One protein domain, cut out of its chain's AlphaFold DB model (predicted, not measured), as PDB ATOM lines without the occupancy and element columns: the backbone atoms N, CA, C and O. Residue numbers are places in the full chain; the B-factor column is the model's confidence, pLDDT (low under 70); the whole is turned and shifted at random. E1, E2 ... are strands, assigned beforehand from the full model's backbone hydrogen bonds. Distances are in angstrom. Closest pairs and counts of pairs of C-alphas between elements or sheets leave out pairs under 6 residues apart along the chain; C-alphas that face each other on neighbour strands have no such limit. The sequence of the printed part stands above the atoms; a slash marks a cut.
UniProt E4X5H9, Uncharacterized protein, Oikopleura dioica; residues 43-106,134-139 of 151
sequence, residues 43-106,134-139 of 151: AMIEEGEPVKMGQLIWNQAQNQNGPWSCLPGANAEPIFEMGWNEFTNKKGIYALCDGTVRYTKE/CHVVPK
ATOM      1  N   ALA A  43     -13.042 -13.923  31.506       89.81
ATOM      2  CA  ALA A  43     -13.152 -12.514  31.854       89.81
ATOM      3  C   ALA A  43     -11.780 -11.836  31.755       89.81
ATOM      4  O   ALA A  43     -10.779 -12.335  32.263       89.81
ATOM      5  N   MET A  44     -11.747 -10.712  31.050       92.69
ATOM      6  CA  MET A  44     -10.598  -9.809  30.980       92.69
ATOM      7  C   MET A  44     -10.780  -8.607  31.913       92.69
ATOM      8  O   MET A  44      -9.800  -7.945  32.240       92.69
ATOM      9  N   ILE A  45     -12.031  -8.325  32.284       93.31
ATOM     10  CA  ILE A  45     -12.462  -7.279  33.210       93.31
ATOM     11  C   ILE A  45     -13.442  -7.939  34.172       93.31
ATOM     12  O   ILE A  45     -14.363  -8.625  33.728       93.31
ATOM     13  N   GLU A  46     -13.228  -7.761  35.467       94.25
ATOM     14  CA  GLU A  46     -13.988  -8.465  36.498       94.25
ATOM     15  C   GLU A  46     -15.332  -7.785  36.813       94.25
ATOM     16  O   GLU A  46     -15.631  -6.660  36.398       94.25
ATOM     17  N   GLU A  47     -16.178  -8.493  37.563       95.69
ATOM     18  CA  GLU A  47     -17.459  -7.978  38.058       95.69
ATOM     19  C   GLU A  47     -17.282  -6.652  38.815       95.69
ATOM     20  O   GLU A  47     -16.526  -6.560  39.781       95.69
ATOM     21  N   GLY A  48     -18.040  -5.625  38.422       95.56
ATOM     22  CA  GLY A  48     -18.011  -4.318  39.079       95.56
ATOM     23  C   GLY A  48     -16.850  -3.413  38.659       95.56
ATOM     24  O   GLY A  48     -16.821  -2.251  39.074       95.56
ATOM     25  N   GLU A  49     -15.937  -3.877  37.805       97.25
ATOM     26  CA  GLU A  49     -14.841  -3.048  37.309       97.25
ATOM     27  C   GLU A  49     -15.300  -2.066  36.217       97.25
ATOM     28  O   GLU A  49     -16.227  -2.346  35.443       97.25
ATOM     29  N   PRO A  50     -14.677  -0.874  36.140       97.69
ATOM     30  CA  PRO A  50     -14.977   0.089  35.095       97.69
ATOM     31  C   PRO A  50     -14.440  -0.380  33.738       97.69
ATOM     32  O   PRO A  50     -13.343  -0.922  33.638       97.69
ATOM     33  N   VAL A  51     -15.174  -0.066  32.675       96.94
ATOM     34  CA  VAL A  51     -14.791  -0.370  31.295       96.94
ATOM     35  C   VAL A  51     -14.973   0.848  30.395       96.94
ATOM     36  O   VAL A  51     -15.820   1.711  30.653       96.94
ATOM     37  N   LYS A  52     -14.141   0.936  29.356       97.06
ATOM     38  CA  LYS A  52     -14.251   1.925  28.282       97.06
ATOM     39  C   LYS A  52     -14.890   1.328  27.036       97.06
ATOM     40  O   LYS A  52     -14.692   0.149  26.751       97.06
ATOM     41  N   MET A  53     -15.603   2.152  26.272       95.00
ATOM     42  CA  MET A  53     -16.112   1.762  24.957       95.00
ATOM     43  C   MET A  53     -14.988   1.169  24.086       95.00
ATOM     44  O   MET A  53     -13.878   1.700  24.038       95.00
ATOM     45  N   GLY A  54     -15.277   0.058  23.409       92.81
ATOM     46  CA  GLY A  54     -14.340  -0.668  22.549       92.81
ATOM     47  C   GLY A  54     -13.345  -1.564  23.292       92.81
ATOM     48  O   GLY A  54     -12.532  -2.230  22.653       92.81
ATOM     49  N   GLN A  55     -13.382  -1.615  24.626       93.69
ATOM     50  CA  GLN A  55     -12.499  -2.483  25.402       93.69
ATOM     51  C   GLN A  55     -13.037  -3.922  25.459       93.69
ATOM     52  O   GLN A  55     -14.243  -4.148  25.575       93.69
ATOM     53  N   LEU A  56     -12.128  -4.900  25.390       93.44
ATOM     54  CA  LEU A  56     -12.438  -6.325  25.510       93.44
ATOM     55  C   LEU A  56     -12.807  -6.675  26.961       93.44
ATOM     56  O   LEU A  56     -11.977  -6.532  27.856       93.44
ATOM     57  N   ILE A  57     -14.021  -7.183  27.166       94.19
ATOM     58  CA  ILE A  57     -14.543  -7.643  28.461       94.19
ATOM     59  C   ILE A  57     -14.313  -9.146  28.638       94.19
ATOM     60  O   ILE A  57     -13.954  -9.600  29.720       94.19
ATOM     61  N   TRP A  58     -14.523  -9.938  27.584       92.31
ATOM     62  CA  TRP A  58     -14.441 -11.400  27.655       92.31
ATOM     63  C   TRP A  58     -13.742 -11.986  26.434       92.31
ATOM     64  O   TRP A  58     -14.144 -11.716  25.302       92.31
ATOM     65  N   ASN A  59     -12.741 -12.839  26.650       88.94
ATOM     66  CA  ASN A  59     -12.005 -13.527  25.595       88.94
ATOM     67  C   ASN A  59     -12.425 -15.002  25.466       88.94
ATOM     68  O   ASN A  59     -12.225 -15.798  26.381       88.94
ATOM     69  N   GLN A  60     -12.927 -15.396  24.291       80.69
ATOM     70  CA  GLN A  60     -13.357 -16.761  23.959       80.69
ATOM     71  C   GLN A  60     -12.364 -17.479  23.016       80.69
ATOM     72  O   GLN A  60     -12.749 -18.341  22.226       80.69
ATOM     73  N   ALA A  61     -11.071 -17.145  23.059       67.38
ATOM     74  CA  ALA A  61     -10.076 -17.648  22.101       67.38
ATOM     75  C   ALA A  61      -9.853 -19.180  22.087       67.38
ATOM     76  O   ALA A  61      -9.226 -19.681  21.149       67.38
ATOM     77  N   GLN A  62     -10.317 -19.931  23.094       58.72
ATOM     78  CA  GLN A  62      -9.933 -21.339  23.283       58.72
ATOM     79  C   GLN A  62     -10.899 -22.365  22.661       58.72
ATOM     80  O   GLN A  62     -10.497 -23.497  22.426       58.72
ATOM     81  N   ASN A  63     -12.131 -21.973  22.314       53.84
ATOM     82  CA  ASN A  63     -13.149 -22.869  21.750       53.84
ATOM     83  C   ASN A  63     -13.815 -22.225  20.528       53.84
ATOM     84  O   ASN A  63     -14.940 -21.732  20.601       53.84
ATOM     85  N   GLN A  64     -13.114 -22.216  19.392       55.81
ATOM     86  CA  GLN A  64     -13.580 -21.519  18.184       55.81
ATOM     87  C   GLN A  64     -14.908 -22.092  17.652       55.81
ATOM     88  O   GLN A  64     -15.797 -21.321  17.279       55.81
ATOM     89  N   ASN A  65     -15.085 -23.415  17.770       56.84
ATOM     90  CA  ASN A  65     -16.292 -24.156  17.371       56.84
ATOM     91  C   ASN A  65     -17.226 -24.493  18.546       56.84
ATOM     92  O   ASN A  65     -18.299 -25.060  18.348       56.84
ATOM     93  N   GLY A  66     -16.825 -24.161  19.776       63.22
ATOM     94  CA  GLY A  66     -17.643 -24.395  20.960       63.22
ATOM     95  C   GLY A  66     -18.708 -23.308  21.147       63.22
ATOM     96  O   GLY A  66     -18.557 -22.181  20.650       63.22
ATOM     97  N   PRO A  67     -19.788 -23.617  21.883       70.25
ATOM     98  CA  PRO A  67     -20.737 -22.599  22.300       70.25
ATOM     99  C   PRO A  67     -20.021 -21.528  23.136       70.25
ATOM    100  O   PRO A  67     -19.079 -21.815  23.876       70.25
ATOM    101  N   TRP A  68     -20.473 -20.281  23.012       76.25
ATOM    102  CA  TRP A  68     -20.040 -19.185  23.877       76.25
ATOM    103  C   TRP A  68     -20.246 -19.564  25.354       76.25
ATOM    104  O   TRP A  68     -21.357 -19.955  25.726       76.25
ATOM    105  N   SER A  69     -19.195 -19.464  26.179       84.88
ATOM    106  CA  SER A  69     -19.300 -19.693  27.632       84.88
ATOM    107  C   SER A  69     -19.824 -18.470  28.379       84.88
ATOM    108  O   SER A  69     -20.445 -18.625  29.426       84.88
ATOM    109  N   CYS A  70     -19.627 -17.279  27.816       90.00
ATOM    110  CA  CYS A  70     -20.314 -16.055  28.203       90.00
ATOM    111  C   CYS A  70     -21.002 -15.474  26.969       90.00
ATOM    112  O   CYS A  70     -20.411 -15.462  25.889       90.00
ATOM    113  N   LEU A  71     -22.244 -15.024  27.121       92.12
ATOM    114  CA  LEU A  71     -23.020 -14.374  26.073       92.12
ATOM    115  C   LEU A  71     -22.969 -12.844  26.214       92.12
ATOM    116  O   LEU A  71     -22.783 -12.332  27.321       92.12
ATOM    117  N   PRO A  72     -23.111 -12.101  25.105       94.69
ATOM    118  CA  PRO A  72     -23.287 -10.658  25.163       94.69
ATOM    119  C   PRO A  72     -24.666 -10.333  25.746       94.69
ATOM    120  O   PRO A  72     -25.679 -10.889  25.320       94.69
ATOM    121  N   GLY A  73     -24.684  -9.454  26.737       96.00
ATOM    122  CA  GLY A  73     -25.878  -8.851  27.310       96.00
ATOM    123  C   GLY A  73     -26.050  -7.403  26.845       96.00
ATOM    124  O   GLY A  73     -25.656  -7.016  25.745       96.00
ATOM    125  N   ALA A  74     -26.648  -6.579  27.698       97.38
ATOM    126  CA  ALA A  74     -26.898  -5.168  27.413       97.38
ATOM    127  C   ALA A  74     -25.590  -4.367  27.287       97.38
ATOM    128  O   ALA A  74     -24.710  -4.466  28.143       97.38
ATOM    129  N   ASN A  75     -25.497  -3.529  26.249       97.44
ATOM    130  CA  ASN A  75     -24.342  -2.667  25.957       97.44
ATOM    131  C   ASN A  75     -23.006  -3.420  25.803       97.44
ATOM    132  O   ASN A  75     -21.934  -2.859  26.040       97.44
ATOM    133  N   ALA A  76     -23.070  -4.685  25.398       96.06
ATOM    134  CA  ALA A  76     -21.915  -5.514  25.111       96.06
ATOM    135  C   ALA A  76     -22.113  -6.185  23.748       96.06
ATOM    136  O   ALA A  76     -23.179  -6.737  23.478       96.06
ATOM    137  N   GLU A  77     -21.103  -6.144  22.883       92.94
ATOM    138  CA  GLU A  77     -21.193  -6.710  21.538       92.94
ATOM    139  C   GLU A  77     -20.236  -7.888  21.347       92.94
ATOM    140  O   GLU A  77     -19.075  -7.826  21.765       92.94
ATOM    141  N   PRO A  78     -20.689  -8.983  20.715       91.06
ATOM    142  CA  PRO A  78     -19.792 -10.041  20.306       91.06
ATOM    143  C   PRO A  78     -19.059  -9.607  19.033       91.06
ATOM    144  O   PRO A  78     -19.682  -9.331  18.011       91.06
ATOM    145  N   ILE A  79     -17.733  -9.639  19.053       85.62
ATOM    146  CA  ILE A  79     -16.928  -9.547  17.837       85.62
ATOM    147  C   ILE A  79     -16.463 -10.950  17.466       85.62
ATOM    148  O   ILE A  79     -15.908 -11.695  18.285       85.62
ATOM    149  N   PHE A  80     -16.710 -11.302  16.206       79.06
ATOM    150  CA  PHE A  80     -16.199 -12.504  15.570       79.06
ATOM    151  C   PHE A  80     -15.394 -12.104  14.336       79.06
ATOM    152  O   PHE A  80     -15.955 -11.762  13.299       79.06
ATOM    153  N   GLU A  81     -14.072 -12.147  14.459       71.44
ATOM    154  CA  GLU A  81     -13.171 -11.960  13.326       71.44
ATOM    155  C   GLU A  81     -12.726 -13.331  12.826       71.44
ATOM    156  O   GLU A  81     -12.108 -14.101  13.567       71.44
ATOM    157  N   MET A  82     -13.031 -13.614  11.560       66.25
ATOM    158  CA  MET A  82     -12.474 -14.754  10.837       66.25
ATOM    159  C   MET A  82     -10.991 -14.486  10.573       66.25
ATOM    160  O   MET A  82     -10.631 -13.491   9.946       66.25
ATOM    161  N   GLY A  83     -10.128 -15.363  11.071       62.38
ATOM    162  CA  GLY A  83      -8.711 -15.367  10.751       62.38
ATOM    163  C   GLY A  83      -8.427 -16.102   9.441       62.38
ATOM    164  O   GLY A  83      -9.323 -16.646   8.797       62.38
ATOM    165  N   TRP A  84      -7.152 -16.152   9.053       59.19
ATOM    166  CA  TRP A  84      -6.699 -16.909   7.877       59.19
ATOM    167  C   TRP A  84      -6.920 -18.426   8.028       59.19
ATOM    168  O   TRP A  84      -6.992 -19.160   7.046       59.19
ATOM    169  N   ASN A  85      -7.060 -18.890   9.268       60.25
ATOM    170  CA  ASN A  85      -7.478 -20.235   9.628       60.25
ATOM    171  C   ASN A  85      -8.358 -20.207  10.897       60.25
ATOM    172  O   ASN A  85      -8.367 -19.235  11.661       60.25
ATOM    173  N   GLU A  86      -9.024 -21.327  11.200       51.41
ATOM    174  CA  GLU A  86      -9.281 -21.701  12.606       51.41
ATOM    175  C   GLU A  86      -7.960 -21.569  13.393       51.41
ATOM    176  O   GLU A  86      -6.932 -21.487  12.785       51.41
ATOM    177  N   PHE A  87      -7.829 -21.503  14.702       53.72
ATOM    178  CA  PHE A  87      -6.599 -21.025  15.394       53.72
ATOM    179  C   PHE A  87      -6.347 -19.502  15.330       53.72
ATOM    180  O   PHE A  87      -5.877 -18.972  16.349       53.72
ATOM    181  N   THR A  88      -6.690 -18.785  14.246       59.66
ATOM    182  CA  THR A  88      -6.567 -17.305  14.169       59.66
ATOM    183  C   THR A  88      -7.880 -16.533  14.306       59.66
ATOM    184  O   THR A  88      -7.825 -15.319  14.491       59.66
ATOM    185  N   ASN A  89      -9.036 -17.206  14.328       64.19
ATOM    186  CA  ASN A  89     -10.307 -16.543  14.641       64.19
ATOM    187  C   ASN A  89     -10.263 -15.857  16.018       64.19
ATOM    188  O   ASN A  89      -9.869 -16.481  17.013       64.19
ATOM    189  N   LYS A  90     -10.711 -14.598  16.090       72.75
ATOM    190  CA  LYS A  90     -10.920 -13.886  17.359       72.75
ATOM    191  C   LYS A  90     -12.398 -13.880  17.697       72.75
ATOM    192  O   LYS A  90     -13.238 -13.550  16.867       72.75
ATOM    193  N   LYS A  91     -12.701 -14.260  18.932       83.62
ATOM    194  CA  LYS A  91     -14.061 -14.360  19.453       83.62
ATOM    195  C   LYS A  91     -14.047 -13.721  20.831       83.62
ATOM    196  O   LYS A  91     -13.388 -14.237  21.733       83.62
ATOM    197  N   GLY A  92     -14.689 -12.572  20.970       90.25
ATOM    198  CA  GLY A  92     -14.643 -11.798  22.203       90.25
ATOM    199  C   GLY A  92     -15.862 -10.913  22.363       90.25
ATOM    200  O   GLY A  92     -16.603 -10.707  21.406       90.25
ATOM    201  N   ILE A  93     -16.076 -10.427  23.580       93.69
ATOM    202  CA  ILE A  93     -17.158  -9.497  23.891       93.69
ATOM    203  C   ILE A  93     -16.556  -8.157  24.284       93.69
ATOM    204  O   ILE A  93     -15.666  -8.113  25.134       93.69
ATOM    205  N   TYR A  94     -17.045  -7.092  23.661       95.00
ATOM    206  CA  TYR A  94     -16.526  -5.738  23.782       95.00
ATOM    207  C   TYR A  94     -17.592  -4.795  24.335       95.00
ATOM    208  O   TYR A  94     -18.787  -4.996  24.122       95.00
ATOM    209  N   ALA A  95     -17.161  -3.769  25.064       97.00
ATOM    210  CA  ALA A  95     -18.059  -2.757  25.605       97.00
ATOM    211  C   ALA A  95     -18.547  -1.795  24.514       97.00
ATOM    212  O   ALA A  95     -17.735  -1.202  23.806       97.00
ATOM    213  N   LEU A  96     -19.858  -1.560  24.437       96.69
ATOM    214  CA  LEU A  96     -20.444  -0.564  23.528       96.69
ATOM    215  C   LEU A  96     -20.445   0.859  24.101       96.69
ATOM    216  O   LEU A  96     -20.684   1.819  23.373       96.69
ATOM    217  N   CYS A  97     -20.196   1.015  25.400       96.25
ATOM    218  CA  CYS A  97     -20.149   2.311  26.066       96.25
ATOM    219  C   CYS A  97     -19.202   2.294  27.272       96.25
ATOM    220  O   CYS A  97     -18.778   1.239  27.745       96.25
ATOM    221  N   ASP A  98     -18.880   3.483  27.780       96.81
ATOM    222  CA  ASP A  98     -18.192   3.635  29.059       96.81
ATOM    223  C   ASP A  98     -19.128   3.253  30.210       96.81
ATOM    224  O   ASP A  98     -20.253   3.753  30.315       96.81
ATOM    225  N   GLY A  99     -18.650   2.418  31.127       97.31
ATOM    226  CA  GLY A  99     -19.529   1.857  32.142       97.31
ATOM    227  C   GLY A  99     -18.830   1.033  33.203       97.31
ATOM    228  O   GLY A  99     -17.632   1.187  33.446       97.31
ATOM    229  N   THR A 100     -19.618   0.162  33.821       98.19
ATOM    230  CA  THR A 100     -19.190  -0.858  34.778       98.19
ATOM    231  C   THR A 100     -19.663  -2.225  34.298       98.19
ATOM    232  O   THR A 100     -20.824  -2.372  33.910       98.19
ATOM    233  N   VAL A 101     -18.777  -3.218  34.328       98.06
ATOM    234  CA  VAL A 101     -19.093  -4.590  33.914       98.06
ATOM    235  C   VAL A 101     -19.996  -5.265  34.944       98.06
ATOM    236  O   VAL A 101     -19.784  -5.136  36.152       98.06
ATOM    237  N   ARG A 102     -21.012  -5.983  34.457       98.06
ATOM    238  CA  ARG A 102     -21.909  -6.825  35.253       98.06
ATOM    239  C   ARG A 102     -22.120  -8.180  34.594       98.06
ATOM    240  O   ARG A 102     -22.422  -8.249  33.407       98.06
ATOM    241  N   TYR A 103     -22.029  -9.239  35.380       97.06
ATOM    242  CA  TYR A 103     -22.270 -10.613  34.987       97.06
ATOM    243  C   TYR A 103     -23.533 -11.142  35.659       97.06
ATOM    244  O   TYR A 103     -23.690 -11.098  36.879       97.06
ATOM    245  N   THR A 104     -24.432 -11.701  34.860       97.69
ATOM    246  CA  THR A 104     -25.701 -12.264  35.330       97.69
ATOM    247  C   THR A 104     -25.891 -13.663  34.760       97.69
ATOM    248  O   THR A 104     -25.392 -14.005  33.686       97.69
ATOM    249  N   LYS A 105     -26.598 -14.521  35.497       96.94
ATOM    250  CA  LYS A 105     -27.083 -15.799  34.967       96.94
ATOM    251  C   LYS A 105     -28.526 -15.602  34.539       96.94
ATOM    252  O   LYS A 105     -29.398 -15.447  35.386       96.94
ATOM    253  N   GLU A 106     -28.764 -15.628  33.238       96.69
ATOM    254  CA  GLU A 106     -30.080 -15.365  32.655       96.69
ATOM    255  C   GLU A 106     -30.608 -16.602  31.940       96.69
ATOM    256  O   GLU A 106     -29.837 -17.474  31.519       96.69
ATOM    257  N   CYS A 134     -22.750 -11.041  29.970       96.31
ATOM    258  CA  CYS A 134     -21.984  -9.874  30.390       96.31
ATOM    259  C   CYS A 134     -22.630  -8.601  29.858       96.31
ATOM    260  O   CYS A 134     -23.001  -8.505  28.691       96.31
ATOM    261  N   HIS A 135     -22.768  -7.629  30.739       98.00
ATOM    262  CA  HIS A 135     -23.443  -6.370  30.503       98.00
ATOM    263  C   HIS A 135     -22.486  -5.242  30.845       98.00
ATOM    264  O   HIS A 135     -21.614  -5.383  31.706       98.00
ATOM    265  N   VAL A 136     -22.708  -4.094  30.221       98.44
ATOM    266  CA  VAL A 136     -22.098  -2.841  30.645       98.44
ATOM    267  C   VAL A 136     -23.206  -1.932  31.148       98.44
ATOM    268  O   VAL A 136     -24.101  -1.540  30.399       98.44
ATOM    269  N   VAL A 137     -23.159  -1.605  32.437       97.94
ATOM    270  CA  VAL A 137     -24.013  -0.571  33.022       97.94
ATOM    271  C   VAL A 137     -23.403   0.775  32.640       97.94
ATOM    272  O   VAL A 137     -22.291   1.059  33.098       97.94
ATOM    273  N   PRO A 138     -24.063   1.591  31.798       97.44
ATOM    274  CA  PRO A 138     -23.490   2.850  31.349       97.44
ATOM    275  C   PRO A 138     -23.243   3.776  32.532       97.44
ATOM    276  O   PRO A 138     -24.046   3.838  33.469       97.44
ATOM    277  N   LYS A 139     -22.152   4.540  32.481       94.44
ATOM    278  CA  LYS A 139     -21.983   5.646  33.425       94.44
ATOM    279  C   LYS A 139     -23.113   6.660  33.222       94.44
ATOM    280  O   LYS A 139     -23.482   6.920  32.075       94.44
TER     281      LYS A 139
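AT A GLANCE: This is residues 43 to 106 and 134 to 139 of the 151 residues of an uncharacterized protein of Oikopleura dioica (UniProt E4X5H9). A small sandwich: the antiparallel sheet E1 E4 E3 and the antiparallel pair E5 E6 are partly face to face, their strands crossed at 53 degrees, and the loop of hairpin E3 and E4 reaches one far end. The 70 printed residues have six named strands, E1 to E6 in chain order, and no named helix: all strand, though strands hold 32 residues. It is compact, radius of gyration of the C-alphas 12.1 A, spanning 38 by 23 by 16 A.

HOW THE PARTS SIT: Inner strand E4, residues 90 to 95, forms an antiparallel hairpin with E3, residues 76 to 81; N 79 and O 92 are 2.8 A apart. E1, residues 56 to 59, is its other antiparallel neighbour, with N 57 and O 93 at 2.8 A. E5, residues 99 to 106, and E6, residues 134 to 138, are antiparallel, with N 102 and O 135 at 2.9 A. E2, residues 70 to 72, pairs with no named strand; its closest C-alphas to E6 are Pro 72 and Cys 134, 5.4 A.

IN THESE COORDINATES: E1 begins at C-alpha 56 (-12.438, -6.325, 25.510); E6 ends at C-alpha 138 (-23.490, 2.850, 31.349). E5 measures 20.2 A, E3 16.0 A and E4 15.6 A from first to last C-alpha.

THE WHOLE: Residues 107 to 133 are not printed; C-alphas 106 and 134 are 10.0 A apart across the cut. Of the links printed whole, none is long. The model's pLDDT is under 70 at residues 61 to 66 and 82 to 89.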